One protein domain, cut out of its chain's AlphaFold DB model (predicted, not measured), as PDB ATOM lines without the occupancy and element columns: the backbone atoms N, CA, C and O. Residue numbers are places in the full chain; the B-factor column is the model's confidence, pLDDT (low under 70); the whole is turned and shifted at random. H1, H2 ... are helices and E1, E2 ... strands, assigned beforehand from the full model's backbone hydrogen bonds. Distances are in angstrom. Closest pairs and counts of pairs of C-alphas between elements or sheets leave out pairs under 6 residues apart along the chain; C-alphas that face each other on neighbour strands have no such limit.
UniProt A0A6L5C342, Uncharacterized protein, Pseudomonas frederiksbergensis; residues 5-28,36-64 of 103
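What this domain is: This is residues 5 to 28 and 36 to 64 of the 103 residues of an uncharacterized protein of Pseudomonas frederiksbergensis (UniProt A0A6L5C342). Two separate hairpins make up the model: a long, narrow ribbon of E3 and E4, and a short ribbon of E1 and E2 with the one-turn helix H1 at its beginning. The long ribbon and its turn run along much of the longest axis, and the tail of residues 23 to 28 reaches out at the other end. The printed part has 53 residues, in the order H1, E1, E2, E3, E4, with two antiparallel two-stranded sheets, E1 - E2 and E3 - E4; the class is mostly strand. It is only just extended, close to loose, with a radius of gyration of the C-alphas of 15.2 A, and spans 52 by 26 by 17 A.

How they stand to each other: H1, residues 5 to 8, is joined by a tight link to E1, residues 10 to 15. H1 is too short for any O i to N i+4 pair, and its one O i to N i+3 pair is not within hydrogen-bond range. E1 and E2, residues 18 to 22, form a hairpin, antiparallel at 159 degrees, with N 11 and O 21 2.8 A apart, within hydrogen-bond range. The closest C-alphas of H1 and E2, those of Val 6 and Leu 22, are 7.2 A apart. E3, residues 39 to 48, and E4, residues 54 to 63, form the second hairpin, antiparallel at 160 degrees, with N 43 and O 59 within hydrogen-bond range at 2.8 A. E1 and E2 are each apart from E3 and E4, and H1 is apart from E3 and E4.

Where its parts are: H1 begins at C-alpha 5 (51.792, -16.271, -12.309). E3 measures 29.4 A and ends at C-alpha 48 (27.384, -30.728, 9.301). E4 measures 28.5 A and ends at C-alpha 63 (49.889, -12.971, 4.458). E1 measures 13.8 A, E2 13.2 A and H1 5.2 A.

The domain as a whole: The two C-alphas farthest apart, those of Arg 28 and Lys 51, are 52.2 A apart. Residues 29 to 35 are not printed, and C-alphas 28 and 36 are 12.0 A apart across this cut, which lies in the link from E2 to E3. No printed whole link is long. The mean pLDDT of the printed part is 76.4, and it is under 70 at residues 5 to 7, 14, 17, 25 to 28 and 36 to 38.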
ATOM      1  N   GLU A   5      50.484 -15.914 -12.885       61.56
ATOM      2  CA  GLU A   5      51.792 -16.271 -12.309       61.56
ATOM      3  C   GLU A   5      51.737 -16.724 -10.834       61.56
ATOM      4  O   GLU A   5      52.482 -17.610 -10.410       61.56
ATOM      5  N   VAL A   6      50.873 -16.111 -10.018       63.34
ATOM      6  CA  VAL A   6      50.701 -16.474  -8.601       63.34
ATOM      7  C   VAL A   6      49.825 -17.723  -8.470       63.34
ATOM      8  O   VAL A   6      50.066 -18.546  -7.592       63.34
ATOM      9  N   SER A   7      48.846 -17.903  -9.356       65.75
ATOM     10  CA  SER A   7      48.033 -19.124  -9.399       65.75
ATOM     11  C   SER A   7      48.855 -20.336  -9.850       65.75
ATOM     12  O   SER A   7      48.805 -21.375  -9.199       65.75
ATOM     13  N   ASP A   8      49.672 -20.183 -10.894       70.19
ATOM     14  CA  ASP A   8      50.509 -21.243 -11.473       70.19
ATOM     15  C   ASP A   8      51.654 -21.679 -10.547       70.19
ATOM     16  O   ASP A   8      52.188 -22.784 -10.656       70.19
ATOM     17  N   SER A   9      52.052 -20.808  -9.618       71.62
ATOM     18  CA  SER A   9      53.116 -21.087  -8.653       71.62
ATOM     19  C   SER A   9      52.626 -21.674  -7.331       71.62
ATOM     20  O   SER A   9      53.463 -22.085  -6.520       71.62
ATOM     21  N   LEU A  10      51.311 -21.716  -7.088       78.94
ATOM     22  CA  LEU A  10      50.749 -22.308  -5.878       78.94
ATOM     23  C   LEU A  10      50.769 -23.835  -5.983       78.94
ATOM     24  O   LEU A  10      50.164 -24.424  -6.874       78.94
ATOM     25  N   GLN A  11      51.438 -24.488  -5.039       80.00
ATOM     26  CA  GLN A  11      51.621 -25.936  -5.039       80.00
ATOM     27  C   GLN A  11      51.315 -26.529  -3.667       80.00
ATOM     28  O   GLN A  11      51.697 -25.977  -2.633       80.00
ATOM     29  N   VAL A  12      50.669 -27.697  -3.656       82.06
ATOM     30  CA  VAL A  12      50.561 -28.535  -2.457       82.06
ATOM     31  C   VAL A  12      51.832 -29.372  -2.354       82.06
ATOM     32  O   VAL A  12      52.085 -30.226  -3.197       82.06
ATOM     33  N   VAL A  13      52.643 -29.127  -1.327       72.06
ATOM     34  CA  VAL A  13      53.911 -29.849  -1.107       72.06
ATOM     35  C   VAL A  13      53.718 -31.046  -0.178       72.06
ATOM     36  O   VAL A  13      54.412 -32.052  -0.295       72.06
ATOM     37  N   GLN A  14      52.761 -30.951   0.742       65.44
ATOM     38  CA  GLN A  14      52.410 -32.008   1.684       65.44
ATOM     39  C   GLN A  14      50.927 -31.891   2.029       65.44
ATOM     40  O   GLN A  14      50.404 -30.781   2.086       65.44
ATOM     41  N   ALA A  15      50.249 -33.020   2.239       72.25
ATOM     42  CA  ALA A  15      48.820 -33.048   2.560       72.25
ATOM     43  C   ALA A  15      48.526 -33.262   4.057       72.25
ATOM     44  O   ALA A  15      47.449 -32.892   4.517       72.25
ATOM     45  N   ASP A  16      49.473 -33.818   4.821       70.25
ATOM     46  CA  ASP A  16      49.322 -34.053   6.262       70.25
ATOM     47  C   ASP A  16      50.639 -33.796   7.033       70.25
ATOM     48  O   ASP A  16      51.541 -34.641   7.003       70.25
ATOM     49  N   PRO A  17      50.801 -32.620   7.676       62.84
ATOM     50  CA  PRO A  17      49.918 -31.453   7.578       62.84
ATOM     51  C   PRO A  17      49.885 -30.858   6.161       62.84
ATOM     52  O   PRO A  17      50.827 -31.025   5.386       62.84
ATOM     53  N   LEU A  18      48.818 -30.122   5.834       71.56
ATOM     54  CA  LEU A  18      48.718 -29.398   4.566       71.56
ATOM     55  C   LEU A  18      49.773 -28.284   4.504       71.56
ATOM     56  O   LEU A  18      49.723 -27.332   5.285       71.56
ATOM     57  N   ILE A  19      50.698 -28.381   3.548       73.75
ATOM     58  CA  ILE A  19      51.721 -27.369   3.268       73.75
ATOM     59  C   ILE A  19      51.508 -26.840   1.855       73.75
ATOM     60  O   ILE A  19      51.655 -27.569   0.872       73.75
ATOM     61  N   LEU A  20      51.193 -25.549   1.772       77.81
ATOM     62  CA  LEU A  20      51.097 -24.803   0.523       77.81
ATOM     63  C   LEU A  20      52.393 -24.021   0.309       77.81
ATOM     64  O   LEU A  20      52.832 -23.287   1.196       77.81
ATOM     65  N   CYS A  21      52.996 -24.168  -0.865       75.62
ATOM     66  CA  CYS A  21      54.139 -23.378  -1.294       75.62
ATOM     67  C   CYS A  21      53.697 -22.426  -2.399       75.62
ATOM     68  O   CYS A  21      53.032 -22.845  -3.342       75.62
ATOM     69  N   LEU A  22      54.070 -21.156  -2.274       76.88
ATOM     70  CA  LEU A  22      53.823 -20.143  -3.289       76.88
ATOM     71  C   LEU A  22      55.153 -19.512  -3.689       76.88
ATOM     72  O   LEU A  22      55.833 -18.912  -2.851       76.88
ATOM     73  N   GLN A  23      55.505 -19.598  -4.971       72.50
ATOM     74  CA  GLN A  23      56.658 -18.871  -5.499       72.50
ATOM     75  C   GLN A  23      56.236 -17.445  -5.840       72.50
ATOM     76  O   GLN A  23      55.783 -17.155  -6.942       72.50
ATOM     77  N   TYR A  24      56.369 -16.543  -4.871       71.69
ATOM     78  CA  TYR A  24      55.993 -15.152  -5.077       71.69
ATOM     79  C   TYR A  24      57.020 -14.431  -5.971       71.69
ATOM     80  O   TYR A  24      58.186 -14.319  -5.567       71.69
ATOM     81  N   PRO A  25      56.638 -13.917  -7.159       64.31
ATOM     82  CA  PRO A  25      57.564 -13.221  -8.041       64.31
ATOM     83  C   PRO A  25      57.919 -11.855  -7.443       64.31
ATOM     84  O   PRO A  25      57.250 -10.844  -7.651       64.31
ATOM     85  N   LEU A  26      59.007 -11.807  -6.676       63.38
ATOM     86  CA  LEU A  26      59.563 -10.565  -6.153       63.38
ATOM     87  C   LEU A  26      60.254  -9.781  -7.276       63.38
ATOM     88  O   LEU A  26      61.477  -9.805  -7.410       63.38
ATOM     89  N   ASN A  27      59.495  -9.009  -8.052       62.16
ATOM     90  CA  ASN A  27      60.097  -7.991  -8.910       62.16
ATOM     91  C   ASN A  27      60.447  -6.740  -8.084       62.16
ATOM     92  O   ASN A  27      59.825  -5.686  -8.214       62.16
ATOM     93  N   ARG A  28      61.462  -6.865  -7.212       57.72
ATOM     94  CA  ARG A  28      61.972  -5.775  -6.350       57.72
ATOM     95  C   ARG A  28      62.462  -4.553  -7.134       57.72
ATOM     96  O   ARG A  28      62.595  -3.483  -6.555       57.72
ATOM     97  N   VAL A  36      53.158  -1.999  -0.321       62.47
ATOM     98  CA  VAL A  36      52.555  -3.038   0.520       62.47
ATOM     99  C   VAL A  36      51.704  -3.940  -0.366       62.47
ATOM    100  O   VAL A  36      50.872  -3.450  -1.126       62.47
ATOM    101  N   GLU A  37      51.907  -5.247  -0.247       66.31
ATOM    102  CA  GLU A  37      51.067  -6.272  -0.865       66.31
ATOM    103  C   GLU A  37      50.590  -7.227   0.220       66.31
ATOM    104  O   GLU A  37      51.362  -7.621   1.096       66.31
ATOM    105  N   THR A  38      49.318  -7.596   0.138       69.19
ATOM    106  CA  THR A  38      48.696  -8.588   1.010       69.19
ATOM    107  C   THR A  38      48.218  -9.733   0.136       69.19
ATOM    108  O   THR A  38      47.467  -9.521  -0.813       69.19
ATOM    109  N   LEU A  39      48.665 -10.944   0.450       72.69
ATOM    110  CA  LEU A  39      48.141 -12.180  -0.111       72.69
ATOM    111  C   LEU A  39      47.025 -12.690   0.803       72.69
ATOM    112  O   LEU A  39      47.190 -12.727   2.019       72.69
ATOM    113  N   GLU A  40      45.904 -13.104   0.225       75.56
ATOM    114  CA  GLU A  40      44.761 -13.635   0.968       75.56
ATOM    115  C   GLU A  40      44.565 -15.116   0.644       75.56
ATOM    116  O   GLU A  40      44.368 -15.486  -0.512       75.56
ATOM    117  N   LEU A  41      44.600 -15.966   1.670       76.94
ATOM    118  CA  LEU A  41      44.239 -17.377   1.580       76.94
ATOM    119  C   LEU A  41      42.863 -17.583   2.218       76.94
ATOM    120  O   LEU A  41      42.701 -17.439   3.430       76.94
ATOM    121  N   ALA A  42      41.878 -17.943   1.399       80.81
ATOM    122  CA  ALA A  42      40.542 -18.294   1.859       80.81
ATOM    123  C   ALA A  42      40.428 -19.806   2.094       80.81
ATOM    124  O   ALA A  42      40.670 -20.604   1.192       80.81
ATOM    125  N   VAL A  43      40.003 -20.204   3.291       79.69
ATOM    126  CA  VAL A  43      39.740 -21.596   3.668       79.69
ATOM    127  C   VAL A  43      38.248 -21.760   3.926       79.69
ATOM    128  O   VAL A  43      37.710 -21.182   4.868       79.69
ATOM    129  N   CYS A  44      37.568 -22.552   3.099       86.00
ATOM    130  CA  CYS A  44      36.166 -22.901   3.313       86.00
ATOM    131  C   CYS A  44      36.075 -24.183   4.144       86.00
ATOM    132  O   CYS A  44      36.467 -25.256   3.692       86.00
ATOM    133  N   VAL A  45      35.548 -24.073   5.360       82.62
ATOM    134  CA  VAL A  45      35.289 -25.207   6.245       82.62
ATOM    135  C   VAL A  45      33.807 -25.532   6.191       82.62
ATOM    136  O   VAL A  45      32.960 -24.700   6.521       82.62
ATOM    137  N   GLN A  46      33.492 -26.759   5.794       86.12
ATOM    138  CA  GLN A  46      32.131 -27.269   5.808       86.12
ATOM    139  C   GLN A  46      31.914 -28.120   7.052       86.12
ATOM    140  O   GLN A  46      32.671 -29.046   7.330       86.12
ATOM    141  N   VAL A  47      30.869 -27.799   7.808       87.00
ATOM    142  CA  VAL A  47      30.477 -28.548   9.002       87.00
ATOM    143  C   VAL A  47      29.041 -29.010   8.832       87.00
ATOM    144  O   VAL A  47      28.192 -28.267   8.339       87.00
ATOM    145  N   LEU A  48      28.752 -30.237   9.247       91.31
ATOM    146  CA  LEU A  48      27.384 -30.728   9.301       91.31
ATOM    147  C   LEU A  48      26.724 -30.222  10.588       91.31
ATOM    148  O   LEU A  48      27.227 -30.455  11.688       91.31
ATOM    149  N   ASN A  49      25.612 -29.500  10.473       89.75
ATOM    150  CA  ASN A  49      24.882 -29.024  11.646       89.75
ATOM    151  C   ASN A  49      24.034 -30.147  12.284       89.75
ATOM    152  O   ASN A  49      23.839 -31.216  11.705       89.75
ATOM    153  N   ALA A  50      23.455 -29.885  13.461       93.25
ATOM    154  CA  ALA A  50      22.603 -30.848  14.176       93.25
ATOM    155  C   ALA A  50      21.336 -31.282  13.405       93.25
ATOM    156  O   ALA A  50      20.673 -32.236  13.797       93.25
ATOM    157  N   LYS A  51      20.987 -30.583  12.318       93.12
ATOM    158  CA  LYS A  51      19.862 -30.896  11.428       93.12
ATOM    159  C   LYS A  51      20.300 -31.660  10.170       93.12
ATOM    160  O   LYS A  51      19.487 -31.838   9.269       93.12
ATOM    161  N   GLY A  52      21.566 -32.075  10.078       91.88
ATOM    162  CA  GLY A  52      22.103 -32.785   8.916       91.88
ATOM    163  C   GLY A  52      22.319 -31.904   7.683       91.88
ATOM    164  O   GLY A  52      22.400 -32.423   6.575       91.88
ATOM    165  N   GLN A  53      22.391 -30.580   7.842       94.31
ATOM    166  CA  GLN A  53      22.643 -29.650   6.740       94.31
ATOM    167  C   GLN A  53      24.105 -29.205   6.749       94.31
ATOM    168  O   GLN A  53      24.652 -28.884   7.810       94.31
ATOM    169  N   TRP A  54      24.718 -29.138   5.569       90.56
ATOM    170  CA  TRP A  54      26.052 -28.570   5.400       90.56
ATOM    171  C   TRP A  54      26.011 -27.055   5.577       90.56
ATOM    172  O   TRP A  54      25.264 -26.358   4.892       90.56
ATOM    173  N   ILE A  55      26.826 -26.549   6.498       89.44
ATOM    174  CA  ILE A  55      27.097 -25.124   6.656       89.44
ATOM    175  C   ILE A  55      28.541 -24.845   6.246       89.44
ATOM    176  O   ILE A  55      29.468 -25.463   6.763       89.44
ATOM    177  N   SER A  56      28.727 -23.907   5.323       89.44
ATOM    178  CA  SER A  56      30.048 -23.443   4.893       89.44
ATOM    179  C   SER A  56      30.459 -22.223   5.712       89.44
ATOM    180  O   SER A  56      29.668 -21.296   5.892       89.44
ATOM    181  N   ARG A  57      31.699 -22.203   6.199       82.94
ATOM    182  CA  ARG A  57      32.323 -21.049   6.850       82.94
ATOM    183  C   ARG A  57      33.642 -20.750   6.163       82.94
ATOM    184  O   ARG A  57      34.525 -21.600   6.147       82.94
ATOM    185  N   THR A  58      33.778 -19.550   5.621       84.31
ATOM    186  CA  THR A  58      35.022 -19.111   4.987       84.31
ATOM    187  C   THR A  58      35.875 -18.355   5.998       84.31
ATOM    188  O   THR A  58      35.413 -17.396   6.611       84.31
ATOM    189  N   HIS A  59      37.121 -18.781   6.162       77.00
ATOM    190  CA  HIS A  59      38.139 -18.120   6.966       77.00
ATOM    191  C   HIS A  59      39.181 -17.501   6.038       77.00
ATOM    192  O   HIS A  59      39.693 -18.188   5.163       77.00
ATOM    193  N   ILE A  60      39.492 -16.219   6.220       77.19
ATOM    194  CA  ILE A  60      40.484 -15.510   5.405       77.19
ATOM    195  C   ILE A  60      41.757 -15.315   6.225       77.19
ATOM    196  O   ILE A  60      41.711 -14.800   7.342       77.19
ATOM    197  N   ILE A  61      42.888 -15.725   5.661       75.94
ATOM    198  CA  ILE A  61      44.221 -15.556   6.233       75.94
ATOM    199  C   ILE A  61      44.973 -14.552   5.364       75.94
ATOM    200  O   ILE A  61      45.191 -14.793   4.180       75.94
ATOM    201  N   HIS A  62      45.385 -13.438   5.960       73.75
ATOM    202  CA  HIS A  62      46.190 -12.420   5.292       73.75
ATOM    203  C   HIS A  62      47.675 -12.693   5.535       73.75
ATOM    204  O   HIS A  62      48.101 -12.873   6.676       73.75
ATOM    205  N   LEU A  63      48.461 -12.696   4.468       73.00
ATOM    206  CA  LEU A  63      49.889 -12.971   4.458       73.00
ATOM    207  C   LEU A  63      50.606 -11.775   3.827       73.00
ATOM    208  O   LEU A  63      50.193 -11.278   2.784       73.00
ATOM    209  N   ASN A  64      51.691 -11.310   4.444       72.81
ATOM    210  CA  ASN A  64      52.575 -10.316   3.837       72.81
ATOM    211  C   ASN A  64      53.749 -11.047   3.164       72.81
ATOM    212  O   ASN A  64      54.686 -11.417   3.873       72.81
TER     213      ASN A  64